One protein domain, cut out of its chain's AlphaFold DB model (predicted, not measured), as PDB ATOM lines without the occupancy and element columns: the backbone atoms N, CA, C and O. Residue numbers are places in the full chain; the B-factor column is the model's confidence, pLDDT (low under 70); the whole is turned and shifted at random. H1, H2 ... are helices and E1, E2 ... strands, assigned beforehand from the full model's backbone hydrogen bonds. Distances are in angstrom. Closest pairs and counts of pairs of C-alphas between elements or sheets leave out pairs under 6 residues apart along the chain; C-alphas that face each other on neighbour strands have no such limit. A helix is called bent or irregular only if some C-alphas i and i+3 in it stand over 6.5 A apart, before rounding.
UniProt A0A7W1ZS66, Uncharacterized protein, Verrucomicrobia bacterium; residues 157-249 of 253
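What this domain is: This is residues 157 to 249 of the 253 residues of an uncharacterized protein of Verrucomicrobia bacterium (UniProt A0A7W1ZS66). A long helix, H1, lies slantwise over one face of a small three-stranded sheet with residues 157 to 168, and its other half runs on past the sheet. The short H2 packs across H1, and the hairpin E3 E4 extends the rod beyond the sheet's other end. The printed part has 93 residues, in the order H1 H2 E1 E2 E3 E4 E5; the class is mixed, and both sheets, E1 - E2 - E5 and E3 - E4, are antiparallel. It is only just loose, close to compact, with a radius of gyration of the C-alphas of 15.0 A and spans of 53 by 24 by 17 A.

How they stand to each other: H1, residues 157 to 178, touches H2, residues 188 to 194, with residues 167 to 174 alone, about perpendicular at 89 degrees; their closest C-alphas, of Ala 170 and Tyr 194, are 5.4 A apart. Every O i to N i+4 pair of H1 is within hydrogen-bond range; H2 has 1 of 3, and 2 of 4 O i to N i+3 pairs. E1, residues 207 to 212, and E2, residues 221 to 224, form a hairpin, with N 210 and O 223 at 3.0 A. E5, residues 246 to 248, is E2's other neighbour, with N 247 and O 222 at 2.8 A. In two layers, a helix on one face of a sheet, H1 is on E1 E2 E5 at a height over the sheet of 8.8 A. E3, residues 228 to 230, and E4, residues 238 to 241, form a hairpin, with N 228 and O 241 at 2.9 A.

Where its parts are: H1 is 31.3 A long from C-alpha 157 at (148.332, 154.710, 148.313). H2, 10.3 A, is irregular: C-alphas 190 and 193 are 7.1 A apart. E1 is 16.0 A long; E5 ends at C-alpha 248, (151.211, 153.256, 138.978).

The domain as a whole: The C-alphas farthest apart, of Lys 179 and Gly 234, are 53.0 A apart. The printed part has no cut; the link H2 to E1 is long. pLDDT is under 70 at residues 204, 231 to 232 and 235 to 239.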
ATOM      1  N   PRO A 157     147.497 155.263 149.369       74.69
ATOM      2  CA  PRO A 157     148.332 154.710 148.313       74.69
ATOM      3  C   PRO A 157     148.273 153.181 148.298       74.69
ATOM      4  O   PRO A 157     147.951 152.590 147.283       74.69
ATOM      5  N   ASN A 158     148.439 152.518 149.440       83.75
ATOM      6  CA  ASN A 158     148.431 151.061 149.544       83.75
ATOM      7  C   ASN A 158     147.086 150.441 149.142       83.75
ATOM      8  O   ASN A 158     147.077 149.345 148.593       83.75
ATOM      9  N   ALA A 159     145.958 151.102 149.413       85.62
ATOM     10  CA  ALA A 159     144.656 150.586 149.000       85.62
ATOM     11  C   ALA A 159     144.444 150.733 147.489       85.62
ATOM     12  O   ALA A 159     144.004 149.785 146.846       85.62
ATOM     13  N   ILE A 160     144.818 151.885 146.923       89.88
ATOM     14  CA  ILE A 160     144.778 152.120 145.475       89.88
ATOM     15  C   ILE A 160     145.697 151.121 144.763       89.88
ATOM     16  O   ILE A 160     145.254 150.463 143.828       89.88
ATOM     17  N   ILE A 161     146.924 150.936 145.256       91.31
ATOM     18  CA  ILE A 161     147.880 149.945 144.744       91.31
ATOM     19  C   ILE A 161     147.313 148.526 144.847       91.31
ATOM     20  O   ILE A 161     147.447 147.743 143.914       91.31
ATOM     21  N   ASN A 162     146.649 148.176 145.949       91.38
ATOM     22  CA  ASN A 162     146.037 146.857 146.083       91.38
ATOM     23  C   ASN A 162     144.895 146.643 145.077       91.38
ATOM     24  O   ASN A 162     144.788 145.564 144.506       91.38
ATOM     25  N   ASN A 163     144.080 147.667 144.823       92.19
ATOM     26  CA  ASN A 163     143.053 147.608 143.785       92.19
ATOM     27  C   ASN A 163     143.680 147.486 142.389       92.19
ATOM     28  O   ASN A 163     143.212 146.682 141.592       92.19
ATOM     29  N   LEU A 164     144.769 148.214 142.105       94.50
ATOM     30  CA  LEU A 164     145.509 148.072 140.845       94.50
ATOM     31  C   LEU A 164     146.039 146.647 140.654       94.50
ATOM     32  O   LEU A 164     145.904 146.109 139.566       94.50
ATOM     33  N   ARG A 165     146.543 146.001 141.713       94.38
ATOM     34  CA  ARG A 165     146.969 144.589 141.669       94.38
ATOM     35  C   ARG A 165     145.820 143.625 141.389       94.38
ATOM     36  O   ARG A 165     146.013 142.639 140.691       94.38
ATOM     37  N   GLN A 166     144.636 143.889 141.942       94.81
ATOM     38  CA  GLN A 166     143.454 143.069 141.658       94.81
ATOM     39  C   GLN A 166     143.015 143.214 140.202       94.81
ATOM     40  O   GLN A 166     142.711 142.214 139.564       94.81
ATOM     41  N   ILE A 167     143.021 144.441 139.677       95.25
ATOM     42  CA  ILE A 167     142.712 144.710 138.268       95.25
ATOM     43  C   ILE A 167     143.730 144.018 137.366       95.25
ATOM     44  O   ILE A 167     143.343 143.390 136.390       95.25
ATOM     45  N   ASP A 168     145.014 144.111 137.694       96.00
ATOM     46  CA  ASP A 168     146.080 143.514 136.896       96.00
ATOM     47  C   ASP A 168     145.972 141.983 136.845       96.00
ATOM     48  O   ASP A 168     145.873 141.410 135.763       96.00
ATOM     49  N   GLY A 169     145.810 141.326 137.998       95.88
ATOM     50  CA  GLY A 169     145.572 139.879 138.041       95.88
ATOM     51  C   GLY A 169     144.289 139.454 137.314       95.88
ATOM     52  O   GLY A 169     144.264 138.425 136.643       95.88
ATOM     53  N   ALA A 170     143.230 140.266 137.379       96.88
ATOM     54  CA  ALA A 170     141.996 140.019 136.638       96.88
ATOM     55  C   ALA A 170     142.192 140.152 135.114       96.88
ATOM     56  O   ALA A 170     141.632 139.363 134.351       96.88
ATOM     57  N   LYS A 171     143.024 141.100 134.653       96.50
ATOM     58  CA  LYS A 171     143.399 141.224 133.235       96.50
ATOM     59  C   LYS A 171     144.184 140.007 132.758       96.50
ATOM     60  O   LYS A 171     143.907 139.504 131.673       96.50
ATOM     61  N   GLU A 172     145.158 139.550 133.545       96.56
ATOM     62  CA  GLU A 172     145.950 138.359 133.225       96.56
ATOM     63  C   GLU A 172     145.066 137.116 133.131       96.56
ATOM     64  O   GLU A 172     145.168 136.350 132.172       96.56
ATOM     65  N   GLN A 173     144.141 136.950 134.078       97.38
ATOM     66  CA  GLN A 173     143.209 135.831 134.063       97.38
ATOM     67  C   GLN A 173     142.293 135.869 132.831       97.38
ATOM     68  O   GLN A 173     142.194 134.872 132.114       97.38
ATOM     69  N   LEU A 174     141.696 137.028 132.528       97.31
ATOM     70  CA  LEU A 174     140.888 137.215 131.322       97.31
ATOM     71  C   LEU A 174     141.693 136.871 130.061       97.31
ATOM     72  O   LEU A 174     141.191 136.159 129.190       97.31
ATOM     73  N   ALA A 175     142.943 137.333 129.972       97.69
ATOM     74  CA  ALA A 175     143.821 137.077 128.833       97.69
ATOM     75  C   ALA A 175     144.075 135.577 128.619       97.69
ATOM     76  O   ALA A 175     144.052 135.109 127.480       97.69
ATOM     77  N   ILE A 176     144.273 134.820 129.703       97.69
ATOM     78  CA  ILE A 176     144.493 133.369 129.658       97.69
ATOM     79  C   ILE A 176     143.224 132.638 129.206       97.69
ATOM     80  O   ILE A 176     143.293 131.778 128.326       97.69
ATOM     81  N   GLU A 177     142.065 132.981 129.770       98.06
ATOM     82  CA  GLU A 177     140.803 132.282 129.493       98.06
ATOM     83  C   GLU A 177     140.307 132.521 128.062       98.06
ATOM     84  O   GLU A 177     139.865 131.595 127.379       98.06
ATOM     85  N   THR A 178     140.435 133.755 127.576       97.62
ATOM     86  CA  THR A 178     139.950 134.159 126.247       97.62
ATOM     87  C   THR A 178     141.030 134.126 125.163       97.62
ATOM     88  O   THR A 178     140.730 134.345 123.989       97.62
ATOM     89  N   LYS A 179     142.276 133.791 125.530       97.44
ATOM     90  CA  LYS A 179     143.451 133.747 124.639       97.44
ATOM     91  C   LYS A 179     143.669 135.060 123.882       97.44
ATOM     92  O   LYS A 179     143.989 135.058 122.691       97.44
ATOM     93  N   LEU A 180     143.471 136.185 124.563       97.31
ATOM     94  CA  LEU A 180     143.646 137.502 123.959       97.31
ATOM     95  C   LEU A 180     145.128 137.792 123.710       97.31
ATOM     96  O   LEU A 180     145.995 137.478 124.524       97.31
ATOM     97  N   ALA A 181     145.410 138.421 122.570       96.25
ATOM     98  CA  ALA A 181     146.754 138.863 122.237       96.25
ATOM     99  C   ALA A 181     147.172 140.083 123.090       96.25
ATOM    100  O   ALA A 181     146.316 140.895 123.467       96.25
ATOM    101  N   PRO A 182     148.483 140.267 123.346       96.06
ATOM    102  CA  PRO A 182     149.003 141.505 123.920       96.06
ATOM    103  C   PRO A 182     148.553 142.724 123.104       96.06
ATOM    104  O   PRO A 182     148.499 142.673 121.876       96.06
ATOM    105  N   GLY A 183     148.215 143.822 123.779       96.31
ATOM    106  CA  GLY A 183     147.709 145.040 123.140       96.31
ATOM    107  C   GLY A 183     146.193 145.079 122.908       96.31
ATOM    108  O   GLY A 183     145.680 146.118 122.493       96.31
ATOM    109  N   HIS A 184     145.449 144.010 123.214       97.25
ATOM    110  CA  HIS A 184     143.986 144.071 123.193       97.25
ATOM    111  C   HIS A 184     143.464 145.056 124.253       97.25
ATOM    112  O   HIS A 184     143.903 145.030 125.408       97.25
ATOM    113  N   VAL A 185     142.536 145.930 123.853       96.31
ATOM    114  CA  VAL A 185     141.914 146.928 124.734       96.31
ATOM    115  C   VAL A 185     140.786 146.256 125.508       96.31
ATOM    116  O   VAL A 185     139.821 145.802 124.907       96.31
ATOM    117  N   ILE A 186     140.914 146.198 126.834       96.06
ATOM    118  CA  ILE A 186     139.923 145.574 127.718       96.06
ATOM    119  C   ILE A 186     138.900 146.619 128.172       96.06
ATOM    120  O   ILE A 186     139.271 147.743 128.522       96.06
ATOM    121  N   THR A 187     137.621 146.242 128.212       95.81
ATOM    122  CA  THR A 187     136.560 147.077 128.784       95.81
ATOM    123  C   THR A 187     136.233 146.677 130.225       95.81
ATOM    124  O   THR A 187     136.518 145.568 130.673       95.81
ATOM    125  N   GLU A 188     135.602 147.577 130.983       94.12
ATOM    126  CA  GLU A 188     135.165 147.279 132.357       94.12
ATOM    127  C   GLU A 188     134.165 146.111 132.413       94.12
ATOM    128  O   GLU A 188     134.185 145.332 133.363       94.12
ATOM    129  N   ALA A 189     133.338 145.943 131.375       95.62
ATOM    130  CA  ALA A 189     132.378 144.845 131.290       95.62
ATOM    131  C   ALA A 189     133.064 143.472 131.207       95.62
ATOM    132  O   ALA A 189     132.583 142.516 131.811       95.62
ATOM    133  N   ASP A 190     134.205 143.392 130.516       96.12
ATOM    134  CA  ASP A 190     134.972 142.148 130.372       96.12
ATOM    135  C   ASP A 190     135.674 141.757 131.683       96.12
ATOM    136  O   ASP A 190     135.847 140.577 131.981       96.12
ATOM    137  N   LEU A 191     136.062 142.758 132.483       96.56
ATOM    138  CA  LEU A 191     136.734 142.586 133.774       96.56
ATOM    139  C   LEU A 191     135.774 142.318 134.932       96.56
ATOM    140  O   LEU A 191     136.175 141.671 135.899       96.56
ATOM    141  N   ALA A 192     134.528 142.791 134.846       95.56
ATOM    142  CA  ALA A 192     133.513 142.630 135.883       95.56
ATOM    143  C   ALA A 192     133.467 141.214 136.497       95.56
ATOM    144  O   ALA A 192     133.597 141.128 137.714       95.56
ATOM    145  N   PRO A 193     133.386 140.099 135.740       96.50
ATOM    146  CA  PRO A 193     133.286 138.762 136.339       96.50
ATOM    147  C   PRO A 193     134.516 138.315 137.152       96.50
ATOM    148  O   PRO A 193     134.416 137.367 137.927       96.50
ATOM    149  N   TYR A 194     135.660 138.983 137.000       95.88
ATOM    150  CA  TYR A 194     136.909 138.665 137.701       95.88
ATOM    151  C   TYR A 194     137.168 139.584 138.901       95.88
ATOM    152  O   TYR A 194     138.102 139.361 139.674       95.88
ATOM    153  N   LEU A 195     136.356 140.630 139.072       93.94
ATOM    154  CA  LEU A 195     136.484 141.582 140.167       93.94
ATOM    155  C   LEU A 195     135.582 141.197 141.335       93.94
ATOM    156  O   LEU A 195     134.462 140.712 141.181       93.94
ATOM    157  N   LYS A 196     136.056 141.495 142.546       86.69
ATOM    158  CA  LYS A 196     135.228 141.380 143.742       86.69
ATOM    159  C   LYS A 196     134.059 142.365 143.624       86.69
ATOM    160  O   LYS A 196     134.285 143.554 143.439       86.69
ATOM    161  N   ASP A 197     132.835 141.853 143.725       88.12
ATOM    162  CA  ASP A 197     131.573 142.602 143.599       88.12
ATOM    163  C   ASP A 197     131.201 143.039 142.166       88.12
ATOM    164  O   ASP A 197     130.283 143.838 141.982       88.12
ATOM    165  N   ASN A 198     131.858 142.480 141.143       90.12
ATOM    166  CA  ASN A 198     131.591 142.743 139.725       90.12
ATOM    167  C   ASN A 198     131.684 144.219 139.299       90.12
ATOM    168  O   ASN A 198     131.048 144.629 138.328       90.12
ATOM    169  N   GLN A 199     132.443 145.032 140.032       89.56
ATOM    170  CA  GLN A 199     132.584 146.463 139.769       89.56
ATOM    171  C   GLN A 199     134.013 146.921 140.037       89.56
ATOM    172  O   GLN A 199     134.666 146.452 140.972       89.56
ATOM    173  N   LEU A 200     134.494 147.891 139.255       85.88
ATOM    174  CA  LEU A 200     135.707 148.607 139.622       85.88
ATOM    175  C   LEU A 200     135.419 149.485 140.839       85.88
ATOM    176  O   LEU A 200     134.417 150.202 140.910       85.88
ATOM    177  N   ALA A 201     136.329 149.463 141.811       80.69
ATOM    178  CA  ALA A 201     136.243 150.371 142.942       80.69
ATOM    179  C   ALA A 201     136.292 151.815 142.420       80.69
ATOM    180  O   ALA A 201     137.321 152.267 141.950       80.69
ATOM    181  N   SER A 202     135.195 152.566 142.494       74.62
ATOM    182  CA  SER A 202     135.149 153.947 141.975       74.62
ATOM    183  C   SER A 202     135.503 155.006 143.025       74.62
ATOM    184  O   SER A 202     135.580 156.202 142.731       74.62
ATOM    185  N   ARG A 203     135.679 154.592 144.287       70.50
ATOM    186  CA  ARG A 203     135.869 155.500 145.423       70.50
ATOM    187  C   ARG A 203     136.822 154.934 146.458       70.50
ATOM    188  O   ARG A 203     136.769 153.753 146.793       70.50
ATOM    189  N   TYR A 204     137.614 155.828 147.042       69.44
ATOM    190  CA  TYR A 204     138.354 155.559 148.268       69.44
ATOM    191  C   TYR A 204     138.151 156.709 149.254       69.44
ATOM    192  O   TYR A 204     138.570 157.843 149.018       69.44
ATOM    193  N   GLY A 205     137.469 156.427 150.367       74.06
ATOM    194  CA  GLY A 205     137.052 157.464 151.310       74.06
ATOM    195  C   GLY A 205     136.160 158.511 150.631       74.06
ATOM    196  O   GLY A 205     135.112 158.180 150.084       74.06
ATOM    197  N   THR A 206     136.580 159.775 150.677       70.81
ATOM    198  CA  THR A 206     135.874 160.912 150.064       70.81
ATOM    199  C   THR A 206     136.333 161.229 148.642       70.81
ATOM    200  O   THR A 206     135.664 162.006 147.963       70.81
ATOM    201  N   ALA A 207     137.443 160.646 148.181       80.00
ATOM    202  CA  ALA A 207     138.011 160.980 146.885       80.00
ATOM    203  C   ALA A 207     137.414 160.151 145.745       80.00
ATOM    204  O   ALA A 207     137.154 158.949 145.886       80.00
ATOM    205  N   ARG A 208     137.236 160.814 144.600       85.44
ATOM    206  CA  ARG A 208     136.929 160.188 143.315       85.44
ATOM    207  C   ARG A 208     138.220 159.724 142.657       85.44
ATOM    208  O   ARG A 208     139.190 160.478 142.567       85.44
ATOM    209  N   LEU A 209     138.217 158.470 142.226       90.38
ATOM    210  CA  LEU A 209     139.335 157.818 141.560       90.38
ATOM    211  C   LEU A 209     138.847 157.262 140.234       90.38
ATOM    212  O   LEU A 209     137.786 156.637 140.178       90.38
ATOM    213  N   ARG A 210     139.652 157.450 139.193       92.62
ATOM    214  CA  ARG A 210     139.421 156.845 137.888       92.62
ATOM    215  C   ARG A 210     140.540 155.871 137.580       92.62
ATOM    216  O   ARG A 210     141.704 156.256 137.475       92.62
ATOM    217  N   TYR A 211     140.167 154.608 137.436       94.00
ATOM    218  CA  TYR A 211     141.065 153.554 136.991       94.00
ATOM    219  C   TYR A 211     141.103 153.557 135.466       94.00
ATOM    220  O   TYR A 211     140.059 153.565 134.814       94.00
ATOM    221  N   ILE A 212     142.306 153.591 134.899       95.19
ATOM    222  CA  ILE A 212     142.515 153.519 133.457       95.19
ATOM    223  C   ILE A 212     143.024 152.120 133.134       95.19
ATOM    224  O   ILE A 212     144.111 151.709 133.545       95.19
ATOM    225  N   LEU A 213     142.183 151.382 132.413       95.38
ATOM    226  CA  LEU A 213     142.479 150.041 131.941       95.38
ATOM    227  C   LEU A 213     143.399 150.150 130.725       95.38
ATOM    228  O   LEU A 213     142.959 150.431 129.612       95.38
ATOM    229  N   SER A 214     144.694 149.964 130.951       95.31
ATOM    230  CA  SER A 214     145.663 149.810 129.866       95.31
ATOM    231  C   SER A 214     145.413 148.493 129.109       95.31
ATOM    232  O   SER A 214     144.851 147.557 129.696       95.31
ATOM    233  N   PRO A 215     145.862 148.366 127.848       96.69
ATOM    234  CA  PRO A 215     145.802 147.109 127.103       96.69
ATOM    235  C   PRO A 215     146.481 145.928 127.821       96.69
ATOM    236  O   PRO A 215     147.235 146.104 128.786       96.69
ATOM    237  N   ILE A 216     146.224 144.704 127.353       96.50
ATOM    238  CA  ILE A 216     146.909 143.499 127.859       96.50
ATOM    239  C   ILE A 216     148.422 143.634 127.660       96.50
ATOM    240  O   ILE A 216     148.872 143.972 126.566       96.50
ATOM    241  N   GLY A 217     149.195 143.345 128.710       93.25
ATOM    242  CA  GLY A 217     150.656 143.482 128.714       93.25
ATOM    243  C   GLY A 217     151.166 144.880 129.075       93.25
ATOM    244  O   GLY A 217     152.356 145.145 128.950       93.25
ATOM    245  N   THR A 218     150.291 145.793 129.498       95.56
ATOM    246  CA  THR A 218     150.677 147.092 130.066       95.56
ATOM    247  C   THR A 218     149.992 147.289 131.409       95.56
ATOM    248  O   THR A 218     148.784 147.061 131.518       95.56
ATOM    249  N   ASP A 219     150.733 147.756 132.408       95.31
ATOM    250  CA  ASP A 219     150.215 147.933 133.763       95.31
ATOM    251  C   ASP A 219     149.041 148.930 133.793       95.31
ATOM    252  O   ASP A 219     149.067 149.973 133.116       95.31
ATOM    253  N   PRO A 220     147.974 148.643 134.559       95.62
ATOM    254  CA  PRO A 220     146.929 149.618 134.823       95.62
ATOM    255  C   PRO A 220     147.444 150.723 135.754       95.62
ATOM    256  O   PRO A 220     148.332 150.520 136.585       95.62
ATOM    257  N   TYR A 221     146.824 151.895 135.670       95.31
ATOM    258  CA  TYR A 221     147.109 153.008 136.573       95.31
ATOM    259  C   TYR A 221     145.821 153.706 137.002       95.31
ATOM    260  O   TYR A 221     144.764 153.558 136.383       95.31
ATOM    261  N   ALA A 222     145.895 154.456 138.097       94.00
ATOM    262  CA  ALA A 222     144.774 155.227 138.614       94.00
ATOM    263  C   ALA A 222     145.115 156.714 138.644       94.00
ATOM    264  O   ALA A 222     146.227 157.097 139.007       94.00
ATOM    265  N   VAL A 223     144.139 157.548 138.302       93.00
ATOM    266  CA  VAL A 223     144.232 159.004 138.410       93.00
ATOM    267  C   VAL A 223     143.271 159.472 139.493       93.00
ATOM    268  O   VAL A 223     142.096 159.094 139.524       93.00
ATOM    269  N   LEU A 224     143.786 160.287 140.405       91.19
ATOM    270  CA  LEU A 224     142.984 160.935 141.429       91.19
ATOM    271  C   LEU A 224     142.242 162.128 140.806       91.19
ATOM    272  O   LEU A 224     142.887 163.069 140.362       91.19
ATOM    273  N   GLU A 225     140.907 162.108 140.771       90.50
ATOM    274  CA  GLU A 225     140.097 163.167 140.127       90.50
ATOM    275  C   GLU A 225     139.705 164.305 141.079       90.50
ATOM    276  O   GLU A 225     139.163 165.332 140.668       90.50
ATOM    277  N   SER A 226     139.923 164.118 142.376       88.38
ATOM    278  CA  SER A 226     139.585 165.102 143.399       88.38
ATOM    279  C   SER A 226     140.641 165.107 144.482       88.38
ATOM    280  O   SER A 226     141.103 164.036 144.879       88.38
ATOM    281  N   ASP A 227     140.937 166.283 145.026       85.69
ATOM    282  CA  ASP A 227     141.822 166.395 146.179       85.69
ATOM    283  C   ASP A 227     141.360 165.474 147.301       85.69
ATOM    284  O   ASP A 227     140.178 165.404 147.658       85.69
ATOM    285  N   TRP A 228     142.321 164.753 147.857       80.94
ATOM    286  CA  TRP A 228     142.060 163.816 148.917       80.94
ATOM    287  C   TRP A 228     142.668 164.319 150.224       80.94
ATOM    288  O   TRP A 228     143.880 164.521 150.365       80.94
ATOM    289  N   THR A 229     141.785 164.521 151.198       75.50
ATOM    290  CA  THR A 229     142.129 164.964 152.545       75.50
ATOM    291  C   THR A 229     141.771 163.873 153.545       75.50
ATOM    292  O   THR A 229     140.626 163.424 153.633       75.50
ATOM    293  N   GLU A 230     142.754 163.429 154.331       73.25
ATOM    294  CA  GLU A 230     142.462 162.552 155.464       73.25
ATOM    295  C   GLU A 230     142.028 163.417 156.649       73.25
ATOM    296  O   GLU A 230     142.847 164.075 157.302       73.25
ATOM    297  N   HIS A 231     140.733 163.396 156.964       67.31
ATOM    298  CA  HIS A 231     140.253 163.944 158.225       67.31
ATOM    299  C   HIS A 231     140.645 163.012 159.371       67.31
ATOM    300  O   HIS A 231     140.078 161.937 159.574       67.31
ATOM    301  N   ARG A 232     141.627 163.446 160.159       67.75
ATOM    302  CA  ARG A 232     141.949 162.821 161.440       67.75
ATOM    303  C   ARG A 232     141.207 163.563 162.538       67.75
ATOM    304  O   ARG A 232     141.424 164.753 162.733       67.75
ATOM    305  N   THR A 233     140.345 162.859 163.266       71.56
ATOM    306  CA  THR A 233     139.614 163.414 164.410       71.56
ATOM    307  C   THR A 233     140.597 164.084 165.376       71.56
ATOM    308  O   THR A 233     141.540 163.444 165.843       71.56
ATOM    309  N   GLY A 234     140.418 165.385 165.626       74.75
ATOM    310  CA  GLY A 234     141.287 166.175 166.507       74.75
ATOM    311  C   GLY A 234     142.598 166.684 165.888       74.75
ATOM    312  O   GLY A 234     143.439 167.203 166.619       74.75
ATOM    313  N   ARG A 235     142.811 166.561 164.568       69.31
ATOM    314  CA  ARG A 235     143.949 167.179 163.861       69.31
ATOM    315  C   ARG A 235     143.488 167.918 162.607       69.31
ATOM    316  O   ARG A 235     142.455 167.594 162.029       69.31
ATOM    317  N   LYS A 236     144.280 168.910 162.184       68.81
ATOM    318  CA  LYS A 236     144.073 169.585 160.896       68.81
ATOM    319  C   LYS A 236     144.119 168.540 159.766       68.81
ATOM    320  O   LYS A 236     144.943 167.624 159.854       68.81
ATOM    321  N   PRO A 237     143.244 168.648 158.752       68.69
ATOM    322  CA  PRO A 237     143.269 167.747 157.608       68.69
ATOM    323  C   PRO A 237     144.642 167.818 156.940       68.69
ATOM    324  O   PRO A 237     145.173 168.905 156.714       68.69
ATOM    325  N   LEU A 238     145.223 166.653 156.664       65.62
ATOM    326  CA  LEU A 238     146.454 166.554 155.891       65.62
ATOM    327  C   LEU A 238     146.053 166.302 154.435       65.62
ATOM    328  O   LEU A 238     145.359 165.321 154.150       65.62
ATOM    329  N   LEU A 239     146.461 167.198 153.538       61.03
ATOM    330  CA  LEU A 239     146.443 166.940 152.099       61.03
ATOM    331  C   LEU A 239     147.500 165.879 151.819       61.03
ATOM    332  O   LEU A 239     148.672 166.078 152.135       61.03
ATOM    333  N   ILE A 240     147.071 164.736 151.294       72.44
ATOM    334  CA  ILE A 240     147.973 163.608 151.027       72.44
ATOM    335  C   ILE A 240     148.000 163.271 149.530       72.44
ATOM    336  O   ILE A 240     148.979 162.704 149.059       72.44
ATOM    337  N   GLY A 241     146.975 163.664 148.770       77.44
ATOM    338  CA  GLY A 241     146.978 163.590 147.312       77.44
ATOM    339  C   GLY A 241     146.186 164.743 146.708       77.44
ATOM    340  O   GLY A 241     145.133 165.112 147.229       77.44
ATOM    341  N   THR A 242     146.702 165.311 145.624       84.12
ATOM    342  CA  THR A 242     146.048 166.375 144.851       84.12
ATOM    343  C   THR A 242     145.415 165.808 143.588       84.12
ATOM    344  O   THR A 242     145.863 164.783 143.066       84.12
ATOM    345  N   ASN A 243     144.394 166.482 143.070       90.00
ATOM    346  CA  ASN A 243     143.815 166.176 141.769       90.00
ATOM    347  C   ASN A 243     144.919 166.065 140.697       90.00
ATOM    348  O   ASN A 243     145.844 166.877 140.656       90.00
ATOM    349  N   GLY A 244     144.845 165.023 139.873       88.62
ATOM    350  CA  GLY A 244     145.834 164.693 138.852       88.62
ATOM    351  C   GLY A 244     146.988 163.814 139.335       88.62
ATOM    352  O   GLY A 244     147.828 163.441 138.522       88.62
ATOM    353  N   THR A 245     147.045 163.441 140.619       89.62
ATOM    354  CA  THR A 245     148.050 162.473 141.094       89.62
ATOM    355  C   THR A 245     147.836 161.126 140.402       89.62
ATOM    356  O   THR A 245     146.734 160.572 140.447       89.62
ATOM    357  N   ILE A 246     148.894 160.603 139.781       92.12
ATOM    358  CA  ILE A 246     148.896 159.313 139.088       92.12
ATOM    359  C   ILE A 246     149.503 158.257 140.012       92.12
ATOM    360  O   ILE A 246     150.592 158.445 140.554       92.12
ATOM    361  N   TYR A 247     148.802 157.138 140.172       92.00
ATOM    362  CA  TYR A 247     149.275 155.957 140.882       92.00
ATOM    363  C   TYR A 247     149.534 154.839 139.878       92.00
ATOM    364  O   TYR A 247     148.603 154.375 139.217       92.00
ATOM    365  N   THR A 248     150.783 154.398 139.790       93.38
ATOM    366  CA  THR A 248     151.211 153.256 138.978       93.38
ATOM    367  C   THR A 248     151.610 152.094 139.879       93.38
ATOM    368  O   THR A 248     151.977 152.291 141.044       93.38
ATOM    369  N   LEU A 249     151.541 150.870 139.355       92.00
ATOM    370  CA  LEU A 249     152.192 149.740 140.003       92.00
ATOM    371  C   LEU A 249     153.719 149.960 139.991       92.00
ATOM    372  O   LEU A 249     154.241 150.575 139.059       92.00
TER     373      LEU A 249